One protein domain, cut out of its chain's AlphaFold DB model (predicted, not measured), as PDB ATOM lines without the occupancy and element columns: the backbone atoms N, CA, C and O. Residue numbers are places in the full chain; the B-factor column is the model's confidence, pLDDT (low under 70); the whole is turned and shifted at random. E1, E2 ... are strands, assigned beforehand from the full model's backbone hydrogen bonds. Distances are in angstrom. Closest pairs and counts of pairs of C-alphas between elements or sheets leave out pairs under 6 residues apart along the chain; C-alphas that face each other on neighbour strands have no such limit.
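This is residues 301 to 452 of the 1194 residues of an uncharacterized protein of Acidiphilium sp. CAG:727 (UniProt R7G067). One antiparallel sheet curls round like a barrel through E2, E1, E8, E7, E6, E5 and E4, nearly closed where residues 334 to 335, after E2, pair with residues 370 to 371 of E4. Beyond it, E3 and the parts of E4 and E5 beside it reach toward one end of the longest axis. The 152 printed residues hold no named helix and eight strands, E1 to E8 along the chain, with 70 residues, under half; the class is all strand. The sheet's order is E2 E1 E8 E7 E6 E5 E4 E3; the whole is compact, with a radius of gyration of the C-alphas of 16.3 A and spans of 51 by 37 by 29 A.

Start at E4, residues 359 to 376, which bends by 67 degrees at residue 366. E3, residues 348 to 353, forms a hairpin with it; look for N 350 and O 363, 2.8 A apart. E5, residues 381 to 392, makes a hairpin with E4, N 371 and O 385 at 3.0 A. E6, residues 405 to 415, forms a hairpin with E5, N 409 and O 386 at 2.8 A, and bends by 50 degrees at residue 412. E7, residues 422 to 424, makes a hairpin with E6, N 423 and O 414 at 2.8 A. E8, residues 440 to 446, forms a hairpin with E7, N 442 and O 424 at 2.9 A. E3 to E8 are a meander, each strand the antiparallel neighbour of the one before. E1, residues 306 to 314, is antiparallel to E8, N 311 and O 443 at 2.9 A. E2, residues 326 to 329, forms a hairpin with E1, N 327 and O 308 at 2.8 A. The edge strands E2 and E3 are apart.

Find C-alpha 306 at (-12.547, 13.403, -29.618), where E1 begins its 25.5 A. E4 runs 42.6 A from C-alpha 359 at (-16.519, 46.340, -48.010); E5 spans 34.6 A and E6 30.9 A. E8 ends at C-alpha 446, (-13.295, 17.694, -23.948).

The C-alphas of Ser 378 and Gly 398, the two farthest apart, are 51.4 A apart. The printed part has no cut; the links E1 to E2, E2 to E3, E5 to E6 and E7 to E8 are long. Look for pLDDT under 70 in 22 residues, among them 427 to 439.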
ATOM      1  N   ARG A 301      -0.146  12.831 -33.034       84.19
ATOM      2  CA  ARG A 301      -1.343  13.635 -32.761       84.19
ATOM      3  C   ARG A 301      -1.656  13.610 -31.267       84.19
ATOM      4  O   ARG A 301      -1.654  12.562 -30.636       84.19
ATOM      5  N   ALA A 302      -1.963  14.777 -30.702       87.81
ATOM      6  CA  ALA A 302      -2.404  14.886 -29.307       87.81
ATOM      7  C   ALA A 302      -3.921  14.674 -29.159       87.81
ATOM      8  O   ALA A 302      -4.405  14.350 -28.076       87.81
ATOM      9  N   VAL A 303      -4.672  14.867 -30.249       88.50
ATOM     10  CA  VAL A 303      -6.132  14.747 -30.284       88.50
ATOM     11  C   VAL A 303      -6.573  14.043 -31.570       88.50
ATOM     12  O   VAL A 303      -6.222  14.475 -32.665       88.50
ATOM     13  N   TRP A 304      -7.362  12.976 -31.434       88.88
ATOM     14  CA  TRP A 304      -8.066  12.264 -32.506       88.88
ATOM     15  C   TRP A 304      -9.296  11.570 -31.911       88.88
ATOM     16  O   TRP A 304      -9.300  11.257 -30.720       88.88
ATOM     17  N   ASN A 305     -10.351  11.362 -32.706       87.06
ATOM     18  CA  ASN A 305     -11.612  10.745 -32.256       87.06
ATOM     19  C   ASN A 305     -12.205  11.358 -30.972       87.06
ATOM     20  O   ASN A 305     -12.758  10.650 -30.128       87.06
ATOM     21  N   LYS A 306     -12.071  12.674 -30.800       88.81
ATOM     22  CA  LYS A 306     -12.547  13.403 -29.618       88.81
ATOM     23  C   LYS A 306     -13.202  14.710 -30.019       88.81
ATOM     24  O   LYS A 306     -12.808  15.335 -31.003       88.81
ATOM     25  N   SER A 307     -14.149  15.140 -29.202       90.81
ATOM     26  CA  SER A 307     -14.826  16.420 -29.356       90.81
ATOM     27  C   SER A 307     -14.374  17.410 -28.287       90.81
ATOM     28  O   SER A 307     -14.130  17.023 -27.143       90.81
ATOM     29  N   TYR A 308     -14.267  18.686 -28.647       90.88
ATOM     30  CA  TYR A 308     -13.854  19.759 -27.747       90.88
ATOM     31  C   TYR A 308     -14.804  20.947 -27.823       90.88
ATOM     32  O   TYR A 308     -15.138  21.403 -28.910       90.88
ATOM     33  N   SER A 309     -15.169  21.518 -26.681       89.38
ATOM     34  CA  SER A 309     -15.790  22.841 -26.599       89.38
ATOM     35  C   SER A 309     -14.705  23.876 -26.313       89.38
ATOM     36  O   SER A 309     -13.967  23.735 -25.340       89.38
ATOM     37  N   GLY A 310     -14.605  24.920 -27.134       87.31
ATOM     38  CA  GLY A 310     -13.670  26.025 -26.901       87.31
ATOM     39  C   GLY A 310     -14.339  27.193 -26.188       87.31
ATOM     40  O   GLY A 310     -15.404  27.628 -26.608       87.31
ATOM     41  N   VAL A 311     -13.727  27.723 -25.134       87.75
ATOM     42  CA  VAL A 311     -14.178  28.952 -24.467       87.75
ATOM     43  C   VAL A 311     -13.071  29.995 -24.473       87.75
ATOM     44  O   VAL A 311     -11.886  29.660 -24.442       87.75
ATOM     45  N   ILE A 312     -13.467  31.263 -24.536       85.81
ATOM     46  CA  ILE A 312     -12.542  32.394 -24.507       85.81
ATOM     47  C   ILE A 312     -12.418  32.864 -23.061       85.81
ATOM     48  O   ILE A 312     -13.427  33.041 -22.377       85.81
ATOM     49  N   VAL A 313     -11.188  33.082 -22.613       82.75
ATOM     50  CA  VAL A 313     -10.871  33.679 -21.319       82.75
ATOM     51  C   VAL A 313     -10.224  35.029 -21.571       82.75
ATOM     52  O   VAL A 313      -9.159  35.115 -22.185       82.75
ATOM     53  N   ASN A 314     -10.890  36.093 -21.141       75.75
ATOM     54  CA  ASN A 314     -10.385  37.447 -21.312       75.75
ATOM     55  C   ASN A 314      -9.186  37.722 -20.391       75.75
ATOM     56  O   ASN A 314      -9.018  37.030 -19.386       75.75
ATOM     57  N   THR A 315      -8.398  38.764 -20.687       67.38
ATOM     58  CA  THR A 315      -7.334  39.239 -19.782       67.38
ATOM     59  C   THR A 315      -7.853  39.502 -18.373       67.38
ATOM     60  O   THR A 315      -7.198  39.119 -17.420       67.38
ATOM     61  N   ASP A 316      -9.062  40.046 -18.208       69.69
ATOM     62  CA  ASP A 316      -9.693  40.279 -16.896       69.69
ATOM     63  C   ASP A 316     -10.227  39.002 -16.209       69.69
ATOM     64  O   ASP A 316     -10.933  39.070 -15.202       69.69
ATOM     65  N   GLY A 317      -9.925  37.826 -16.763       75.56
ATOM     66  CA  GLY A 317     -10.360  36.525 -16.269       75.56
ATOM     67  C   GLY A 317     -11.811  36.176 -16.597       75.56
ATOM     68  O   GLY A 317     -12.257  35.091 -16.235       75.56
ATOM     69  N   LYS A 318     -12.582  37.021 -17.294       83.19
ATOM     70  CA  LYS A 318     -13.973  36.679 -17.632       83.19
ATOM     71  C   LYS A 318     -14.057  35.597 -18.704       83.19
ATOM     72  O   LYS A 318     -13.378  35.657 -19.728       83.19
ATOM     73  N   ILE A 319     -14.972  34.654 -18.495       87.81
ATOM     74  CA  ILE A 319     -15.282  33.587 -19.447       87.81
ATOM     75  C   ILE A 319     -16.327  34.071 -20.449       87.81
ATOM     76  O   ILE A 319     -17.410  34.523 -20.077       87.81
ATOM     77  N   SER A 320     -16.017  33.925 -21.734       85.56
ATOM     78  CA  SER A 320     -16.937  34.153 -22.838       85.56
ATOM     79  C   SER A 320     -17.189  32.853 -23.594       85.56
ATOM     80  O   SER A 320     -16.285  32.222 -24.143       85.56
ATOM     81  N   VAL A 321     -18.465  32.479 -23.651       83.88
ATOM     82  CA  VAL A 321     -18.980  31.336 -24.418       83.88
ATOM     83  C   VAL A 321     -19.593  31.764 -25.753       83.88
ATOM     84  O   VAL A 321     -20.220  30.964 -26.432       83.88
ATOM     85  N   ALA A 322     -19.407  33.025 -26.161       78.31
ATOM     86  CA  ALA A 322     -20.011  33.569 -27.380       78.31
ATOM     87  C   ALA A 322     -19.562  32.846 -28.666       78.31
ATOM     88  O   ALA A 322     -20.242  32.944 -29.685       78.31
ATOM     89  N   LYS A 323     -18.425  32.138 -28.616       76.50
ATOM     90  CA  LYS A 323     -17.842  31.393 -29.737       76.50
ATOM     91  C   LYS A 323     -17.504  29.936 -29.378       76.50
ATOM     92  O   LYS A 323     -16.408  29.472 -29.679       76.50
ATOM     93  N   ASN A 324     -18.415  29.208 -28.716       81.50
ATOM     94  CA  ASN A 324     -18.148  27.864 -28.161       81.50
ATOM     95  C   ASN A 324     -18.805  26.620 -28.832       81.50
ATOM     96  O   ASN A 324     -19.040  25.636 -28.124       81.50
ATOM     97  N   PRO A 325     -19.121  26.569 -30.143       80.25
ATOM     98  CA  PRO A 325     -19.513  25.312 -30.780       80.25
ATOM     99  C   PRO A 325     -18.403  24.251 -30.680       80.25
ATOM    100  O   PRO A 325     -17.223  24.554 -30.488       80.25
ATOM    101  N   VAL A 326     -18.811  22.990 -30.813       86.56
ATOM    102  CA  VAL A 326     -17.961  21.815 -30.604       86.56
ATOM    103  C   VAL A 326     -17.092  21.519 -31.829       86.56
ATOM    104  O   VAL A 326     -17.587  21.449 -32.953       86.56
ATOM    105  N   PHE A 327     -15.802  21.288 -31.595       84.31
ATOM    106  CA  PHE A 327     -14.820  20.796 -32.557       84.31
ATOM    107  C   PHE A 327     -14.758  19.279 -32.506       84.31
ATOM    108  O   PHE A 327     -14.320  18.730 -31.499       84.31
ATOM    109  N   ALA A 328     -15.162  18.606 -33.577       87.88
ATOM    110  CA  ALA A 328     -15.111  17.152 -33.663       87.88
ATOM    111  C   ALA A 328     -13.867  16.714 -34.447       87.88
ATOM    112  O   ALA A 328     -13.810  16.852 -35.670       87.88
ATOM    113  N   PHE A 329     -12.874  16.169 -33.745       87.88
ATOM    114  CA  PHE A 329     -11.680  15.605 -34.366       87.88
ATOM    115  C   PHE A 329     -11.955  14.173 -34.826       87.88
ATOM    116  O   PHE A 329     -12.299  13.309 -34.019       87.88
ATOM    117  N   GLY A 330     -11.786  13.919 -36.123       83.25
ATOM    118  CA  GLY A 330     -11.971  12.602 -36.725       83.25
ATOM    119  C   GLY A 330     -10.816  11.629 -36.462       83.25
ATOM    120  O   GLY A 330      -9.855  11.934 -35.749       83.25
ATOM    121  N   VAL A 331     -10.893  10.458 -37.106       80.81
ATOM    122  CA  VAL A 331      -9.900   9.365 -37.011       80.81
ATOM    123  C   VAL A 331      -8.503   9.757 -37.498       80.81
ATOM    124  O   VAL A 331      -7.515   9.147 -37.108       80.81
ATOM    125  N   ASN A 332      -8.411  10.786 -38.339       76.56
ATOM    126  CA  ASN A 332      -7.158  11.335 -38.854       76.56
ATOM    127  C   ASN A 332      -6.556  12.425 -37.940       76.56
ATOM    128  O   ASN A 332      -5.530  13.012 -38.280       76.56
ATOM    129  N   GLY A 333      -7.184  12.716 -36.793       81.56
ATOM    130  CA  GLY A 333      -6.721  13.736 -35.849       81.56
ATOM    131  C   GLY A 333      -7.021  15.173 -36.270       81.56
ATOM    132  O   GLY A 333      -6.406  16.100 -35.737       81.56
ATOM    133  N   ASN A 334      -7.946  15.373 -37.218       83.81
ATOM    134  CA  ASN A 334      -8.335  16.702 -37.681       83.81
ATOM    135  C   ASN A 334      -9.819  16.989 -37.470       83.81
ATOM    136  O   ASN A 334     -10.666  16.106 -37.601       83.81
ATOM    137  N   SER A 335     -10.124  18.256 -37.213       85.38
ATOM    138  CA  SER A 335     -11.472  18.818 -37.212       85.38
ATOM    139  C   SER A 335     -11.605  19.799 -38.372       85.38
ATOM    140  O   SER A 335     -10.674  20.547 -38.672       85.38
ATOM    141  N   ARG A 336     -12.783  19.851 -38.999       76.56
ATOM    142  CA  ARG A 336     -13.152  20.996 -39.848       76.56
ATOM    143  C   ARG A 336     -13.533  22.158 -38.932       76.56
ATOM    144  O   ARG A 336     -14.110  21.924 -37.867       76.56
ATOM    145  N   GLY A 337     -13.174  23.387 -39.294       65.19
ATOM    146  CA  GLY A 337     -13.599  24.568 -38.537       65.19
ATOM    147  C   GLY A 337     -15.130  24.665 -38.523       65.19
ATOM    148  O   GLY A 337     -15.765  24.469 -39.559       65.19
ATOM    149  N   ALA A 338     -15.733  24.934 -37.364       66.19
ATOM    150  CA  ALA A 338     -17.182  25.098 -37.225       66.19
ATOM    151  C   ALA A 338     -17.554  26.587 -37.182       66.19
ATOM    152  O   ALA A 338     -16.863  27.392 -36.559       66.19
ATOM    153  N   ALA A 339     -18.635  26.988 -37.857       66.25
ATOM    154  CA  ALA A 339     -19.009  28.402 -37.922       66.25
ATOM    155  C   ALA A 339     -19.352  28.918 -36.515       66.25
ATOM    156  O   ALA A 339     -20.090  28.268 -35.776       66.25
ATOM    157  N   GLY A 340     -18.795  30.074 -36.135       67.56
ATOM    158  CA  GLY A 340     -18.964  30.642 -34.793       67.56
ATOM    159  C   GLY A 340     -18.078  30.013 -33.713       67.56
ATOM    160  O   GLY A 340     -18.312  30.266 -32.538       67.56
ATOM    161  N   CYS A 341     -17.085  29.199 -34.072       73.81
ATOM    162  CA  CYS A 341     -16.126  28.637 -33.123       73.81
ATOM    163  C   CYS A 341     -14.997  29.608 -32.743       73.81
ATOM    164  O   CYS A 341     -14.822  30.646 -33.385       73.81
ATOM    165  N   VAL A 342     -14.221  29.277 -31.700       76.25
ATOM    166  CA  VAL A 342     -13.058  30.087 -31.270       76.25
ATOM    167  C   VAL A 342     -11.978  30.225 -32.358       76.25
ATOM    168  O   VAL A 342     -11.124  31.096 -32.246       76.25
ATOM    169  N   PHE A 343     -12.036  29.425 -33.432       74.88
ATOM    170  CA  PHE A 343     -11.198  29.544 -34.629       74.88
ATOM    171  C   PHE A 343     -12.038  30.067 -35.815       74.88
ATOM    172  O   PHE A 343     -12.805  29.346 -36.441       74.88
ATOM    173  N   GLU A 344     -11.933  31.360 -36.116       63.56
ATOM    174  CA  GLU A 344     -12.937  32.099 -36.906       63.56
ATOM    175  C   GLU A 344     -13.102  31.714 -38.387       63.56
ATOM    176  O   GLU A 344     -14.173  31.950 -38.951       63.56
ATOM    177  N   LYS A 345     -12.088  31.150 -39.053       76.44
ATOM    178  CA  LYS A 345     -12.181  30.832 -40.489       76.44
ATOM    179  C   LYS A 345     -12.945  29.530 -40.730       76.44
ATOM    180  O   LYS A 345     -12.560  28.437 -40.311       76.44
ATOM    181  N   THR A 346     -14.025  29.638 -41.480       77.62
ATOM    182  CA  THR A 346     -14.791  28.483 -41.946       77.62
ATOM    183  C   THR A 346     -14.948  28.540 -43.446       77.62
ATOM    184  O   THR A 346     -14.827  29.615 -44.032       77.62
ATOM    185  N   ASP A 347     -15.169  27.381 -44.063       83.00
ATOM    186  CA  ASP A 347     -15.398  27.303 -45.502       83.00
ATOM    187  C   ASP A 347     -16.589  28.204 -45.870       83.00
ATOM    188  O   ASP A 347     -17.696  28.027 -45.356       83.00
ATOM    189  N   GLY A 348     -16.363  29.187 -46.738       85.44
ATOM    190  CA  GLY A 348     -17.355  30.205 -47.050       85.44
ATOM    191  C   GLY A 348     -16.748  31.495 -47.582       85.44
ATOM    192  O   GLY A 348     -15.537  31.628 -47.735       85.44
ATOM    193  N   ILE A 349     -17.621  32.453 -47.885       85.81
ATOM    194  CA  ILE A 349     -17.216  33.780 -48.344       85.81
ATOM    195  C   ILE A 349     -17.126  34.701 -47.134       85.81
ATOM    196  O   ILE A 349     -18.117  34.936 -46.443       85.81
ATOM    197  N   GLU A 350     -15.945  35.250 -46.909       86.81
ATOM    198  CA  GLU A 350     -15.691  36.261 -45.903       86.81
ATOM    199  C   GLU A 350     -15.625  37.642 -46.547       86.81
ATOM    200  O   GLU A 350     -15.000  37.838 -47.585       86.81
ATOM    201  N   SER A 351     -16.269  38.617 -45.915       86.06
ATOM    202  CA  SER A 351     -16.198  40.012 -46.332       86.06
ATOM    203  C   SER A 351     -14.940  40.672 -45.776       86.06
ATOM    204  O   SER A 351     -14.667  40.583 -44.581       86.06
ATOM    205  N   VAL A 352     -14.178  41.331 -46.643       81.62
ATOM    206  CA  VAL A 352     -13.010  42.132 -46.278       81.62
ATOM    207  C   VAL A 352     -13.452  43.579 -46.220       81.62
ATOM    208  O   VAL A 352     -13.960  44.118 -47.201       81.62
ATOM    209  N   TYR A 353     -13.258  44.197 -45.065       82.12
ATOM    210  CA  TYR A 353     -13.566  45.599 -44.848       82.12
ATOM    211  C   TYR A 353     -12.266  46.386 -44.679       82.12
ATOM    212  O   TYR A 353     -11.297  45.859 -44.127       82.12
ATOM    213  N   ASP A 354     -12.213  47.625 -45.163       76.69
ATOM    214  CA  ASP A 354     -11.111  48.517 -44.790       76.69
ATOM    215  C   ASP A 354     -11.211  48.937 -43.311       76.69
ATOM    216  O   ASP A 354     -12.161  48.608 -42.604       76.69
ATOM    217  N   GLY A 355     -10.227  49.701 -42.815       61.53
ATOM    218  CA  GLY A 355     -10.292  50.328 -41.480       61.53
ATOM    219  C   GLY A 355     -11.400  51.381 -41.343       61.53
ATOM    220  O   GLY A 355     -11.472  52.061 -40.325       61.53
ATOM    221  N   ASN A 356     -12.190  51.515 -42.406       69.38
ATOM    222  CA  ASN A 356     -13.379  52.299 -42.533       69.38
ATOM    223  C   ASN A 356     -14.629  51.397 -42.765       69.38
ATOM    224  O   ASN A 356     -15.628  51.877 -43.293       69.38
ATOM    225  N   GLY A 357     -14.597  50.102 -42.427       75.25
ATOM    226  CA  GLY A 357     -15.773  49.214 -42.413       75.25
ATOM    227  C   GLY A 357     -16.559  49.170 -43.720       75.25
ATOM    228  O   GLY A 357     -17.663  48.625 -43.780       75.25
ATOM    229  N   ASN A 358     -15.970  49.687 -44.798       80.81
ATOM    230  CA  ASN A 358     -16.488  49.610 -46.137       80.81
ATOM    231  C   ASN A 358     -15.965  48.322 -46.722       80.81
ATOM    232  O   ASN A 358     -14.788  47.981 -46.590       80.81
ATOM    233  N   LEU A 359     -16.864  47.588 -47.362       82.56
ATOM    234  CA  LEU A 359     -16.519  46.340 -48.010       82.56
ATOM    235  C   LEU A 359     -15.533  46.636 -49.149       82.56
ATOM    236  O   LEU A 359     -15.911  47.217 -50.163       82.56
ATOM    237  N   THR A 360     -14.274  46.246 -48.976       83.81
ATOM    238  CA  THR A 360     -13.191  46.457 -49.947       83.81
ATOM    239  C   THR A 360     -12.861  45.211 -50.748       83.81
ATOM    240  O   THR A 360     -12.276  45.306 -51.822       83.81
ATOM    241  N   GLY A 361     -13.283  44.044 -50.274       86.00
ATOM    242  CA  GLY A 361     -13.090  42.785 -50.974       86.00
ATOM    243  C   GLY A 361     -13.928  41.679 -50.364       86.00
ATOM    244  O   GLY A 361     -14.597  41.855 -49.346       86.00
ATOM    245  N   ARG A 362     -13.873  40.505 -50.979       89.50
ATOM    246  CA  ARG A 362     -14.342  39.266 -50.367       89.50
ATOM    247  C   ARG A 362     -13.288  38.197 -50.576       89.50
ATOM    248  O   ARG A 362     -12.559  38.226 -51.560       89.50
ATOM    249  N   ASN A 363     -13.236  37.254 -49.657       89.25
ATOM    250  CA  ASN A 363     -12.305  36.145 -49.658       89.25
ATOM    251  C   ASN A 363     -13.094  34.843 -49.633       89.25
ATOM    252  O   ASN A 363     -13.934  34.648 -48.757       89.25
ATOM    253  N   LEU A 364     -12.824  33.941 -50.571       90.81
ATOM    254  CA  LEU A 364     -13.332  32.582 -50.510       90.81
ATOM    255  C   LEU A 364     -12.364  31.752 -49.677       90.81
ATOM    256  O   LEU A 364     -11.225  31.502 -50.075       90.81
ATOM    257  N   ILE A 365     -12.850  31.327 -48.519       88.62
ATOM    258  CA  ILE A 365     -12.181  30.392 -47.632       88.62
ATOM    259  C   ILE A 365     -12.662  28.984 -47.976       88.62
ATOM    260  O   ILE A 365     -13.865  28.740 -48.085       88.62
ATOM    261  N   SER A 366     -11.743  28.039 -48.146       85.56
ATOM    262  CA  SER A 366     -12.092  26.634 -48.392       85.56
ATOM    263  C   SER A 366     -11.066  25.669 -47.798       85.56
ATOM    264  O   SER A 366      -9.923  26.043 -47.544       85.56
ATOM    265  N   GLY A 367     -11.461  24.417 -47.557       80.69
ATOM    266  CA  GLY A 367     -10.550  23.385 -47.051       80.69
ATOM    267  C   GLY A 367     -10.023  23.660 -45.640       80.69
ATOM    268  O   GLY A 367      -8.872  23.344 -45.358       80.69
ATOM    269  N   THR A 368     -10.837  24.266 -44.770       83.94
ATOM    270  CA  THR A 368     -10.467  24.571 -43.380       83.94
ATOM    271  C   THR A 368     -10.217  23.304 -42.561       83.94
ATOM    272  O   THR A 368     -11.091  22.444 -42.417       83.94
ATOM    273  N   VAL A 369      -9.017  23.203 -41.989       82.94
ATOM    274  CA  VAL A 369      -8.547  22.049 -41.214       82.94
ATOM    275  C   VAL A 369      -7.836  22.524 -39.948       82.94
ATOM    276  O   VAL A 369      -6.995  23.419 -39.997       82.94
ATOM    277  N   ILE A 370      -8.176  21.911 -38.810       85.25
ATOM    278  CA  ILE A 370      -7.532  22.106 -37.505       85.25
ATOM    279  C   ILE A 370      -6.991  20.760 -37.030       85.25
ATOM    280  O   ILE A 370      -7.743  19.790 -36.963       85.25
ATOM    281  N   GLY A 371      -5.723  20.709 -36.632       84.75
ATOM    282  CA  GLY A 371      -5.118  19.538 -35.994       84.75
ATOM    283  C   GLY A 371      -4.311  19.910 -34.751       84.75
ATOM    284  O   GLY A 371      -3.709  20.979 -34.704       84.75
ATOM    285  N   VAL A 372      -4.265  19.018 -33.756       88.19
ATOM    286  CA  VAL A 372      -3.480  19.207 -32.518       88.19
ATOM    287  C   VAL A 372      -2.384  18.149 -32.429       88.19
ATOM    288  O   VAL A 372      -2.647  16.950 -32.562       88.19
ATOM    289  N   ARG A 373      -1.146  18.584 -32.196       85.19
ATOM    290  CA  ARG A 373       0.058  17.739 -32.184       85.19
ATOM    291  C   ARG A 373       0.876  17.986 -30.928       85.19
ATOM    292  O   ARG A 373       0.813  19.084 -30.377       85.19
ATOM    293  N   TYR A 374       1.670  17.011 -30.503       87.31
ATOM    294  CA  TYR A 374       2.663  17.253 -29.459       87.31
ATOM    295  C   TYR A 374       3.873  17.983 -30.043       87.31
ATOM    296  O   TYR A 374       4.456  17.547 -31.028       87.31
ATOM    297  N   GLU A 375       4.259  19.091 -29.414       86.88
ATOM    298  CA  GLU A 375       5.598  19.664 -29.583       86.88
ATOM    299  C   GLU A 375       6.562  19.005 -28.590       86.88
ATOM    300  O   GLU A 375       7.693  18.661 -28.923       86.88
ATOM    301  N   ASN A 376       6.090  18.781 -27.359       85.00
ATOM    302  CA  ASN A 376       6.812  18.033 -26.345       85.00
ATOM    303  C   ASN A 376       5.820  17.272 -25.453       85.00
ATOM    304  O   ASN A 376       5.151  17.859 -24.599       85.00
ATOM    305  N   LYS A 377       5.747  15.950 -25.647       84.94
ATOM    306  CA  LYS A 377       4.800  15.064 -24.958       84.94
ATOM    307  C   LYS A 377       5.032  14.987 -23.445       84.94
ATOM    308  O   LYS A 377       4.060  14.949 -22.699       84.94
ATOM    309  N   SER A 378       6.284  15.026 -22.974       81.25
ATOM    310  CA  SER A 378       6.591  14.935 -21.534       81.25
ATOM    311  C   SER A 378       6.237  16.208 -20.763       81.25
ATOM    312  O   SER A 378       5.891  16.132 -19.587       81.25
ATOM    313  N   LEU A 379       6.269  17.365 -21.429       80.00
ATOM    314  CA  LEU A 379       5.836  18.650 -20.869       80.00
ATOM    315  C   LEU A 379       4.355  18.959 -21.132       80.00
ATOM    316  O   LEU A 379       3.871  20.008 -20.712       80.00
ATOM    317  N   GLY A 380       3.649  18.095 -21.869       85.69
ATOM    318  CA  GLY A 380       2.287  18.362 -22.327       85.69
ATOM    319  C   GLY A 380       2.183  19.566 -23.270       85.69
ATOM    320  O   GLY A 380       1.100  20.118 -23.417       85.69
ATOM    321  N   LYS A 381       3.278  20.003 -23.908       88.12
ATOM    322  CA  LYS A 381       3.244  21.109 -24.874       88.12
ATOM    323  C   LYS A 381       2.668  20.633 -26.197       88.12
ATOM    324  O   LYS A 381       3.149  19.650 -26.772       88.12
ATOM    325  N   VAL A 382       1.666  21.350 -26.687       89.88
ATOM    326  CA  VAL A 382       0.971  21.057 -27.938       89.88
ATOM    327  C   VAL A 382       1.045  22.222 -28.907       89.88
ATOM    328  O   VAL A 382       1.102  23.387 -28.517       89.88
ATOM    329  N   LYS A 383       0.995  21.885 -30.190       87.38
ATOM    330  CA  LYS A 383       0.881  22.817 -31.301       87.38
ATOM    331  C   LYS A 383      -0.417  22.544 -32.047       87.38
ATOM    332  O   LYS A 383      -0.660  21.422 -32.495       87.38
ATOM    333  N   ILE A 384      -1.244  23.570 -32.171       86.06
ATOM    334  CA  ILE A 384      -2.433  23.585 -33.015       86.06
ATOM    335  C   ILE A 384      -2.036  24.153 -34.367       86.06
ATOM    336  O   ILE A 384      -1.541  25.275 -34.457       86.06
ATOM    337  N   VAL A 385      -2.266  23.372 -35.414       83.62
ATOM    338  CA  VAL A 385      -2.065  23.789 -36.800       83.62
ATOM    339  C   VAL A 385      -3.434  24.057 -37.396       83.62
ATOM    340  O   VAL A 385      -4.294  23.173 -37.402       83.62
ATOM    341  N   TYR A 386      -3.637  25.286 -37.856       83.62
ATOM    342  CA  TYR A 386      -4.873  25.736 -38.468       83.62
ATOM    343  C   TYR A 386      -4.615  26.257 -39.871       83.62
ATOM    344  O   TYR A 386      -3.865  27.219 -40.055       83.62
ATOM    345  N   SER A 387      -5.262  25.637 -40.851       84.19
ATOM    346  CA  SER A 387      -4.982  25.905 -42.253       84.19
ATOM    347  C   SER A 387      -6.238  25.993 -43.096       84.19
ATOM    348  O   SER A 387      -7.255  25.368 -42.796       84.19
ATOM    349  N   TYR A 388      -6.158  26.794 -44.154       85.81
ATOM    350  CA  TYR A 388      -7.239  27.015 -45.105       85.81
ATOM    351  C   TYR A 388      -6.700  27.559 -46.427       85.81
ATOM    352  O   TYR A 388      -5.635  28.170 -46.486       85.81
ATOM    353  N   TYR A 389      -7.465  27.367 -47.492       86.12
ATOM    354  CA  TYR A 389      -7.242  28.017 -48.773       86.12
ATOM    355  C   TYR A 389      -7.941  29.365 -48.817       86.12
ATOM    356  O   TYR A 389      -9.124  29.457 -48.496       86.12
ATOM    357  N   LEU A 390      -7.203  30.385 -49.236       89.50
ATOM    358  CA  LEU A 390      -7.662  31.752 -49.405       89.50
ATOM    359  C   LEU A 390      -7.595  32.124 -50.885       89.50
ATOM    360  O   LEU A 390      -6.504  32.187 -51.454       89.50
ATOM    361  N   ALA A 391      -8.744  32.403 -51.490       90.56
ATOM    362  CA  ALA A 391      -8.819  33.022 -52.807       90.56
ATOM    363  C   ALA A 391      -9.469  34.401 -52.681       90.56
ATOM    364  O   ALA A 391     -10.613  34.514 -52.240       90.56
ATOM    365  N   GLU A 392      -8.740  35.446 -53.055       90.06
ATOM    366  CA  GLU A 392      -9.262  36.813 -53.063       90.06
ATOM    367  C   GLU A 392     -10.197  37.006 -54.258       90.06
ATOM    368  O   GLU A 392      -9.958  36.485 -55.354       90.06
ATOM    369  N   GLU A 393     -11.291  37.730 -54.058       89.88
ATOM    370  CA  GLU A 393     -12.203  38.065 -55.142       89.88
ATOM    371  C   GLU A 393     -11.530  39.043 -56.120       89.88
ATOM    372  O   GLU A 393     -11.064  40.109 -55.725       89.88
ATOM    373  N   LYS A 394     -11.511  38.712 -57.418       85.94
ATOM    374  CA  LYS A 394     -10.880  39.535 -58.468       85.94
ATOM    375  C   LYS A 394     -11.592  40.867 -58.684       85.94
ATOM    376  O   LYS A 394     -10.991  41.844 -59.119       85.94
ATOM    377  N   THR A 395     -12.901  40.896 -58.464       82.50
ATOM    378  CA  THR A 395     -13.733  42.090 -58.603       82.50
ATOM    379  C   THR A 395     -14.833  42.017 -57.567       82.50
ATOM    380  O   THR A 395     -15.567  41.033 -57.526       82.50
ATOM    381  N   LEU A 396     -14.953  43.051 -56.737       80.25
ATOM    382  CA  LEU A 396     -15.918  43.087 -55.645       80.25
ATOM    383  C   LEU A 396     -17.344  42.794 -56.150       80.25
ATOM    384  O   LEU A 396     -17.846  43.489 -57.031       80.25
ATOM    385  N   ASN A 397     -17.993  41.779 -55.571       79.38
ATOM    386  CA  ASN A 397     -19.318  41.261 -55.959       79.38
ATOM    387  C   ASN A 397     -19.399  40.522 -57.314       79.38
ATOM    388  O   ASN A 397     -20.499  40.172 -57.745       79.38
ATOM    389  N   GLY A 398     -18.272  40.248 -57.973       78.56
ATOM    390  CA  GLY A 398     -18.209  39.527 -59.251       78.56
ATOM    391  C   GLY A 398     -18.316  38.001 -59.139       78.56
ATOM    392  O   GLY A 398     -18.598  37.342 -60.133       78.56
ATOM    393  N   ASN A 399     -18.128  37.428 -57.942       81.75
ATOM    394  CA  ASN A 399     -18.018  35.983 -57.673       81.75
ATOM    395  C   ASN A 399     -16.929  35.269 -58.500       81.75
ATOM    396  O   ASN A 399     -16.996  34.057 -58.711       81.75
ATOM    397  N   GLU A 400     -15.917  36.010 -58.946       87.19
ATOM    398  CA  GLU A 400     -14.749  35.479 -59.641       87.19
ATOM    399  C   GLU A 400     -13.547  35.512 -58.701       87.19
ATOM    400  O   GLU A 400     -13.148  36.571 -58.217       87.19
ATOM    401  N   TRP A 401     -12.960  34.347 -58.444       87.62
ATOM    402  CA  TRP A 401     -11.918  34.176 -57.435       87.62
ATOM    403  C   TRP A 401     -10.537  34.062 -58.083       87.62
ATOM    404  O   TRP A 401     -10.390  33.527 -59.187       87.62
ATOM    405  N   GLY A 402      -9.526  34.613 -57.414       87.12
ATOM    406  CA  GLY A 402      -8.116  34.410 -57.733       87.12
ATOM    407  C   GLY A 402      -7.668  32.961 -57.533       87.12
ATOM    408  O   GLY A 402      -8.445  32.100 -57.120       87.12
ATOM    409  N   GLU A 403      -6.395  32.698 -57.819       86.62
ATOM    410  CA  GLU A 403      -5.789  31.401 -57.511       86.62
ATOM    411  C   GLU A 403      -5.769  31.179 -55.987       86.62
ATOM    412  O   GLU A 403      -5.256  32.038 -55.261       86.62
ATOM    413  N   PRO A 404      -6.319  30.061 -55.474       86.94
ATOM    414  CA  PRO A 404      -6.319  29.781 -54.046       86.94
ATOM    415  C   PRO A 404      -4.898  29.616 -53.502       86.94
ATOM    416  O   PRO A 404      -4.144  28.742 -53.928       86.94
ATOM    417  N   SER A 405      -4.553  30.416 -52.497       86.56
ATOM    418  CA  SER A 405      -3.293  30.319 -51.760       86.56
ATOM    419  C   SER A 405      -3.497  29.578 -50.439       86.56
ATOM    420  O   SER A 405      -4.511  29.754 -49.764       86.56
ATOM    421  N   LEU A 406      -2.556  28.709 -50.069       85.06
ATOM    422  CA  LEU A 406      -2.621  27.984 -48.802       85.06
ATOM    423  C   LEU A 406      -2.123  28.874 -47.663       85.06
ATOM    424  O   LEU A 406      -0.976  29.315 -47.671       85.06
ATOM    425  N   VAL A 407      -2.964  29.082 -46.656       84.06
ATOM    426  CA  VAL A 407      -2.608  29.779 -45.421       84.06
ATOM    427  C   VAL A 407      -2.515  28.756 -44.300       84.06
ATOM    428  O   VAL A 407      -3.431  27.965 -44.100       84.06
ATOM    429  N   THR A 408      -1.404  28.774 -43.564       81.31
ATOM    430  CA  THR A 408      -1.183  27.930 -42.380       81.31
ATOM    431  C   THR A 408      -0.773  28.792 -41.201       81.31
ATOM    432  O   THR A 408       0.042  29.705 -41.335       81.31
ATOM    433  N   LYS A 409      -1.360  28.503 -40.043       78.12
ATOM    434  CA  LYS A 409      -1.118  29.181 -38.772       78.12
ATOM    435  C   LYS A 409      -0.801  28.140 -37.709       78.12
ATOM    436  O   LYS A 409      -1.459  27.104 -37.631       78.12
ATOM    437  N   GLU A 410       0.177  28.446 -36.870       83.38
ATOM    438  CA  GLU A 410       0.552  27.615 -35.731       83.38
ATOM    439  C   GLU A 410       0.255  28.370 -34.435       83.38
ATOM    440  O   GLU A 410       0.600  29.544 -34.301       83.38
ATOM    441  N   ILE A 411      -0.418  27.704 -33.497       80.88
ATOM    442  CA  ILE A 411      -0.758  28.232 -32.173       80.88
ATOM    443  C   ILE A 411      -0.240  27.238 -31.139       80.88
ATOM    444  O   ILE A 411      -0.524  26.045 -31.225       80.88
ATOM    445  N   PHE A 412       0.510  27.716 -30.156       84.75
ATOM    446  CA  PHE A 412       1.116  26.869 -29.132       84.75
ATOM    447  C   PHE A 412       0.279  26.870 -27.851       84.75
ATOM    448  O   PHE A 412      -0.377  27.857 -27.521       84.75
ATOM    449  N   GLY A 413       0.296  25.755 -27.123       87.88
ATOM    450  CA  GLY A 413      -0.416  25.609 -25.859       87.88
ATOM    451  C   GLY A 413      -0.003  24.377 -25.073       87.88
ATOM    452  O   GLY A 413       1.032  23.761 -25.328       87.88
ATOM    453  N   TYR A 414      -0.836  24.017 -24.103       89.25
ATOM    454  CA  TYR A 414      -0.561  22.962 -23.133       89.25
ATOM    455  C   TYR A 414      -1.781  22.062 -22.961       89.25
ATOM    456  O   TYR A 414      -2.886  22.568 -22.787       89.25
ATOM    457  N   ILE A 415      -1.590  20.742 -22.982       89.75
ATOM    458  CA  ILE A 415      -2.630  19.739 -22.734       89.75
ATOM    459  C   ILE A 415      -2.399  19.033 -21.397       89.75
ATOM    460  O   ILE A 415      -1.287  18.612 -21.074       89.75
ATOM    461  N   ASP A 416      -3.470  18.847 -20.633       88.38
ATOM    462  CA  ASP A 416      -3.476  17.936 -19.501       88.38
ATOM    463  C   ASP A 416      -3.610  16.495 -20.002       88.38
ATOM    464  O   ASP A 416      -4.660  16.104 -20.507       88.38
ATOM    465  N   GLY A 417      -2.563  15.684 -19.848       77.44
ATOM    466  CA  GLY A 417      -2.569  14.292 -20.313       77.44
ATOM    467  C   GLY A 417      -3.625  13.393 -19.652       77.44
ATOM    468  O   GLY A 417      -3.988  12.381 -20.242       77.44
ATOM    469  N   ALA A 418      -4.131  13.751 -18.464       81.00
ATOM    470  CA  ALA A 418      -5.149  12.968 -17.760       81.00
ATOM    471  C   ALA A 418      -6.564  13.283 -18.264       81.00
ATOM    472  O   ALA A 418      -7.283  12.385 -18.701       81.00
ATOM    473  N   ASN A 419      -6.953  14.560 -18.243       84.56
ATOM    474  CA  ASN A 419      -8.319  14.973 -18.569       84.56
ATOM    475  C   ASN A 419      -8.484  15.475 -20.004       84.56
ATOM    476  O   ASN A 419      -9.603  15.720 -20.432       84.56
ATOM    477  N   GLY A 420      -7.395  15.649 -20.753       86.88
ATOM    478  CA  GLY A 420      -7.400  16.097 -22.144       86.88
ATOM    479  C   GLY A 420      -7.692  17.583 -22.346       86.88
ATOM    480  O   GLY A 420      -7.803  17.988 -23.498       86.88
ATOM    481  N   VAL A 421      -7.823  18.383 -21.280       90.25
ATOM    482  CA  VAL A 421      -8.052  19.840 -21.342       90.25
ATOM    483  C   VAL A 421      -6.843  20.530 -21.969       90.25
ATOM    484  O   VAL A 421      -5.716  20.254 -21.574       90.25
ATOM    485  N   ILE A 422      -7.072  21.432 -22.925       90.44
ATOM    486  CA  ILE A 422      -6.020  22.192 -23.608       90.44
ATOM    487  C   ILE A 422      -6.172  23.669 -23.276       90.44
ATOM    488  O   ILE A 422      -7.250  24.232 -23.440       90.44
ATOM    489  N   PHE A 423      -5.086  24.313 -22.869       89.12
ATOM    490  CA  PHE A 423      -5.022  25.752 -22.669       89.12
ATOM    491  C   PHE A 423      -4.057  26.394 -23.667       89.12
ATOM    492  O   PHE A 423      -2.914  25.961 -23.820       89.12
ATOM    493  N   LEU A 424      -4.542  27.428 -24.344       86.44
ATOM    494  CA  LEU A 424      -3.824  28.231 -25.324       86.44
ATOM    495  C   LEU A 424      -3.665  29.626 -24.710       86.44
ATOM    496  O   LEU A 424      -4.645  30.378 -24.652       86.44
ATOM    497  N   PRO A 425      -2.480  29.954 -24.180       78.62
ATOM    498  CA  PRO A 425      -2.278  31.205 -23.472       78.62
ATOM    499  C   PRO A 425      -2.169  32.379 -24.470       78.62
ATOM    500  O   PRO A 425      -1.700  32.213 -25.597       78.62
ATOM    501  N   SER A 426      -2.605  33.577 -24.075       70.44
ATOM    502  CA  SER A 426      -2.541  34.787 -24.909       70.44
ATOM    503  C   SER A 426      -1.151  35.437 -24.923       70.44
ATOM    504  O   SER A 426      -0.758  36.011 -23.915       70.44
ATOM    505  N   GLY A 427      -0.416  35.414 -26.044       53.69
ATOM    506  CA  GLY A 427       0.820  36.205 -26.152       53.69
ATOM    507  C   GLY A 427       1.577  36.127 -27.484       53.69
ATOM    508  O   GLY A 427       1.910  35.048 -27.964       53.69
ATOM    509  N   GLY A 428       1.890  37.307 -28.039       41.59
ATOM    510  CA  GLY A 428       3.196  37.605 -28.646       41.59
ATOM    511  C   GLY A 428       3.568  37.000 -30.006       41.59
ATOM    512  O   GLY A 428       4.676  36.497 -30.153       41.59
ATOM    513  N   GLY A 429       2.714  37.086 -31.028       34.19
ATOM    514  CA  GLY A 429       3.112  36.784 -32.411       34.19
ATOM    515  C   GLY A 429       2.542  37.810 -33.383       34.19
ATOM    516  O   GLY A 429       1.340  37.800 -33.645       34.19
ATOM    517  N   GLY A 430       3.389  38.703 -33.903       32.88
ATOM    518  CA  GLY A 430       3.045  39.818 -34.798       32.88
ATOM    519  C   GLY A 430       2.526  39.404 -36.180       32.88
ATOM    520  O   GLY A 430       3.144  39.700 -37.195       32.88
ATOM    521  N   GLY A 431       1.377  38.736 -36.240       33.94
ATOM    522  CA  GLY A 431       0.713  38.355 -37.481       33.94
ATOM    523  C   GLY A 431      -0.760  38.717 -37.434       33.94
ATOM    524  O   GLY A 431      -1.568  37.880 -37.042       33.94
ATOM    525  N   GLY A 432      -1.083  39.947 -37.849       34.53
ATOM    526  CA  GLY A 432      -2.411  40.566 -37.835       34.53
ATOM    527  C   GLY A 432      -3.553  39.638 -38.247       34.53
ATOM    528  O   GLY A 432      -3.881  39.498 -39.423       34.53
ATOM    529  N   PHE A 433      -4.179  39.023 -37.252       39.44
ATOM    530  CA  PHE A 433      -5.421  38.292 -37.392       39.44
ATOM    531  C   PHE A 433      -6.272  38.553 -36.150       39.44
ATOM    532  O   PHE A 433      -5.741  38.656 -35.045       39.44
ATOM    533  N   PHE A 434      -7.587  38.674 -36.317       40.47
ATOM    534  CA  PHE A 434      -8.536  39.059 -35.262       40.47
ATOM    535  C   PHE A 434      -8.543  38.136 -34.025       40.47
ATOM    536  O   PHE A 434      -9.082  38.516 -32.992       40.47
ATOM    537  N   LEU A 435      -7.865  36.984 -34.086       43.81
ATOM    538  CA  LEU A 435      -7.669  36.057 -32.965       43.81
ATOM    539  C   LEU A 435      -6.484  36.406 -32.039       43.81
ATOM    540  O   LEU A 435      -6.343  35.776 -30.999       43.81
ATOM    541  N   SER A 436      -5.645  37.395 -32.379       38.03
ATOM    542  CA  SER A 436      -4.539  37.865 -31.521       38.03
ATOM    543  C   SER A 436      -4.425  39.391 -31.405       38.03
ATOM    544  O   SER A 436      -3.459  39.893 -30.830       38.03
ATOM    545  N   ARG A 437      -5.413  40.158 -31.895       37.59
ATOM    546  CA  ARG A 437      -5.450  41.622 -31.697       37.59
ATOM    547  C   ARG A 437      -5.950  42.045 -30.302       37.59
ATOM    548  O   ARG A 437      -6.016  43.233 -30.015       37.59
ATOM    549  N   ALA A 438      -6.269  41.121 -29.405       45.19
ATOM    550  CA  ALA A 438      -6.603  41.459 -28.026       45.19
ATOM    551  C   ALA A 438      -6.265  40.273 -27.122       45.19
ATOM    552  O   ALA A 438      -6.507  39.136 -27.514       45.19
ATOM    553  N   GLY A 439      -5.661  40.535 -25.961       56.81
ATOM    554  CA  GLY A 439      -5.189  39.530 -25.006       56.81
ATOM    555  C   GLY A 439      -6.292  38.592 -24.505       56.81
ATOM    556  O   GLY A 439      -6.877  38.798 -23.448       56.81
ATOM    557  N   TYR A 440      -6.590  37.546 -25.268       71.69
ATOM    558  CA  TYR A 440      -7.578  36.533 -24.922       71.69
ATOM    559  C   TYR A 440      -6.933  35.152 -24.983       71.69
ATOM    560  O   TYR A 440      -6.345  34.778 -25.997       71.69
ATOM    561  N   SER A 441      -7.022  34.400 -23.890       80.38
ATOM    562  CA  SER A 441      -6.604  32.999 -23.839       80.38
ATOM    563  C   SER A 441      -7.768  32.100 -24.261       80.38
ATOM    564  O   SER A 441      -8.934  32.474 -24.136       80.38
ATOM    565  N   ILE A 442      -7.482  30.900 -24.758       84.94
ATOM    566  CA  ILE A 442      -8.510  29.931 -25.162       84.94
ATOM    567  C   ILE A 442      -8.343  28.659 -24.338       84.94
ATOM    568  O   ILE A 442      -7.244  28.128 -24.204       84.94
ATOM    569  N   LEU A 443      -9.451  28.139 -23.817       89.00
ATOM    570  CA  LEU A 443      -9.496  26.852 -23.136       89.00
ATOM    571  C   LEU A 443     -10.367  25.889 -23.952       89.00
ATOM    572  O   LEU A 443     -11.549  26.151 -24.169       89.00
ATOM    573  N   LEU A 444      -9.788  24.785 -24.422       89.25
ATOM    574  CA  LEU A 444     -10.509  23.704 -25.085       89.25
ATOM    575  C   LEU A 444     -10.743  22.583 -24.074       89.25
ATOM    576  O   LEU A 444      -9.803  21.935 -23.608       89.25
ATOM    577  N   VAL A 445     -12.006  22.328 -23.755       90.19
ATOM    578  CA  VAL A 445     -12.411  21.273 -22.822       90.19
ATOM    579  C   VAL A 445     -13.037  20.105 -23.588       90.19
ATOM    580  O   VAL A 445     -13.884  20.351 -24.451       90.19
ATOM    581  N   PRO A 446     -12.661  18.843 -23.311       90.56
ATOM    582  CA  PRO A 446     -13.295  17.694 -23.948       90.56
ATOM    583  C   PRO A 446     -14.794  17.659 -23.656       90.56
ATOM    584  O   PRO A 446     -15.208  17.609 -22.496       90.56
ATOM    585  N   SER A 447     -15.605  17.736 -24.708       89.00
ATOM    586  CA  SER A 447     -17.064  17.725 -24.619       89.00
ATOM    587  C   SER A 447     -17.686  17.540 -26.001       89.00
ATOM    588  O   SER A 447     -17.262  18.179 -26.964       89.00
ATOM    589  N   ASP A 448     -18.737  16.722 -26.081       89.19
ATOM    590  CA  ASP A 448     -19.565  16.553 -27.285       89.19
ATOM    591  C   ASP A 448     -20.651  17.636 -27.425       89.19
ATOM    592  O   ASP A 448     -21.347  17.703 -28.437       89.19
ATOM    593  N   VAL A 449     -20.804  18.497 -26.412       88.75
ATOM    594  CA  VAL A 449     -21.752  19.624 -26.398       88.75
ATOM    595  C   VAL A 449     -21.066  20.926 -25.964       88.75
ATOM    596  O   VAL A 449     -20.089  20.874 -25.209       88.75
ATOM    597  N   PRO A 450     -21.557  22.105 -26.387       89.69
ATOM    598  CA  PRO A 450     -21.031  23.383 -25.912       89.69
ATOM    599  C   PRO A 450     -21.098  23.487 -24.383       89.69
ATOM    600  O   PRO A 450     -22.148  23.254 -23.782       89.69
ATOM    601  N   VAL A 451     -19.979  23.838 -23.749       89.88
ATOM    602  CA  VAL A 451     -19.890  23.971 -22.288       89.88
ATOM    603  C   VAL A 451     -20.317  25.374 -21.858       89.88
ATOM    604  O   VAL A 451     -19.900  26.373 -22.445       89.88
ATOM    605  N   ALA A 452     -21.163  25.445 -20.829       88.38
ATOM    606  CA  ALA A 452     -21.678  26.694 -20.280       88.38
ATOM    607  C   ALA A 452     -20.652  27.411 -19.383       88.38
ATOM    608  O   ALA A 452     -19.783  26.786 -18.775       88.38
TER     609      ALA A 452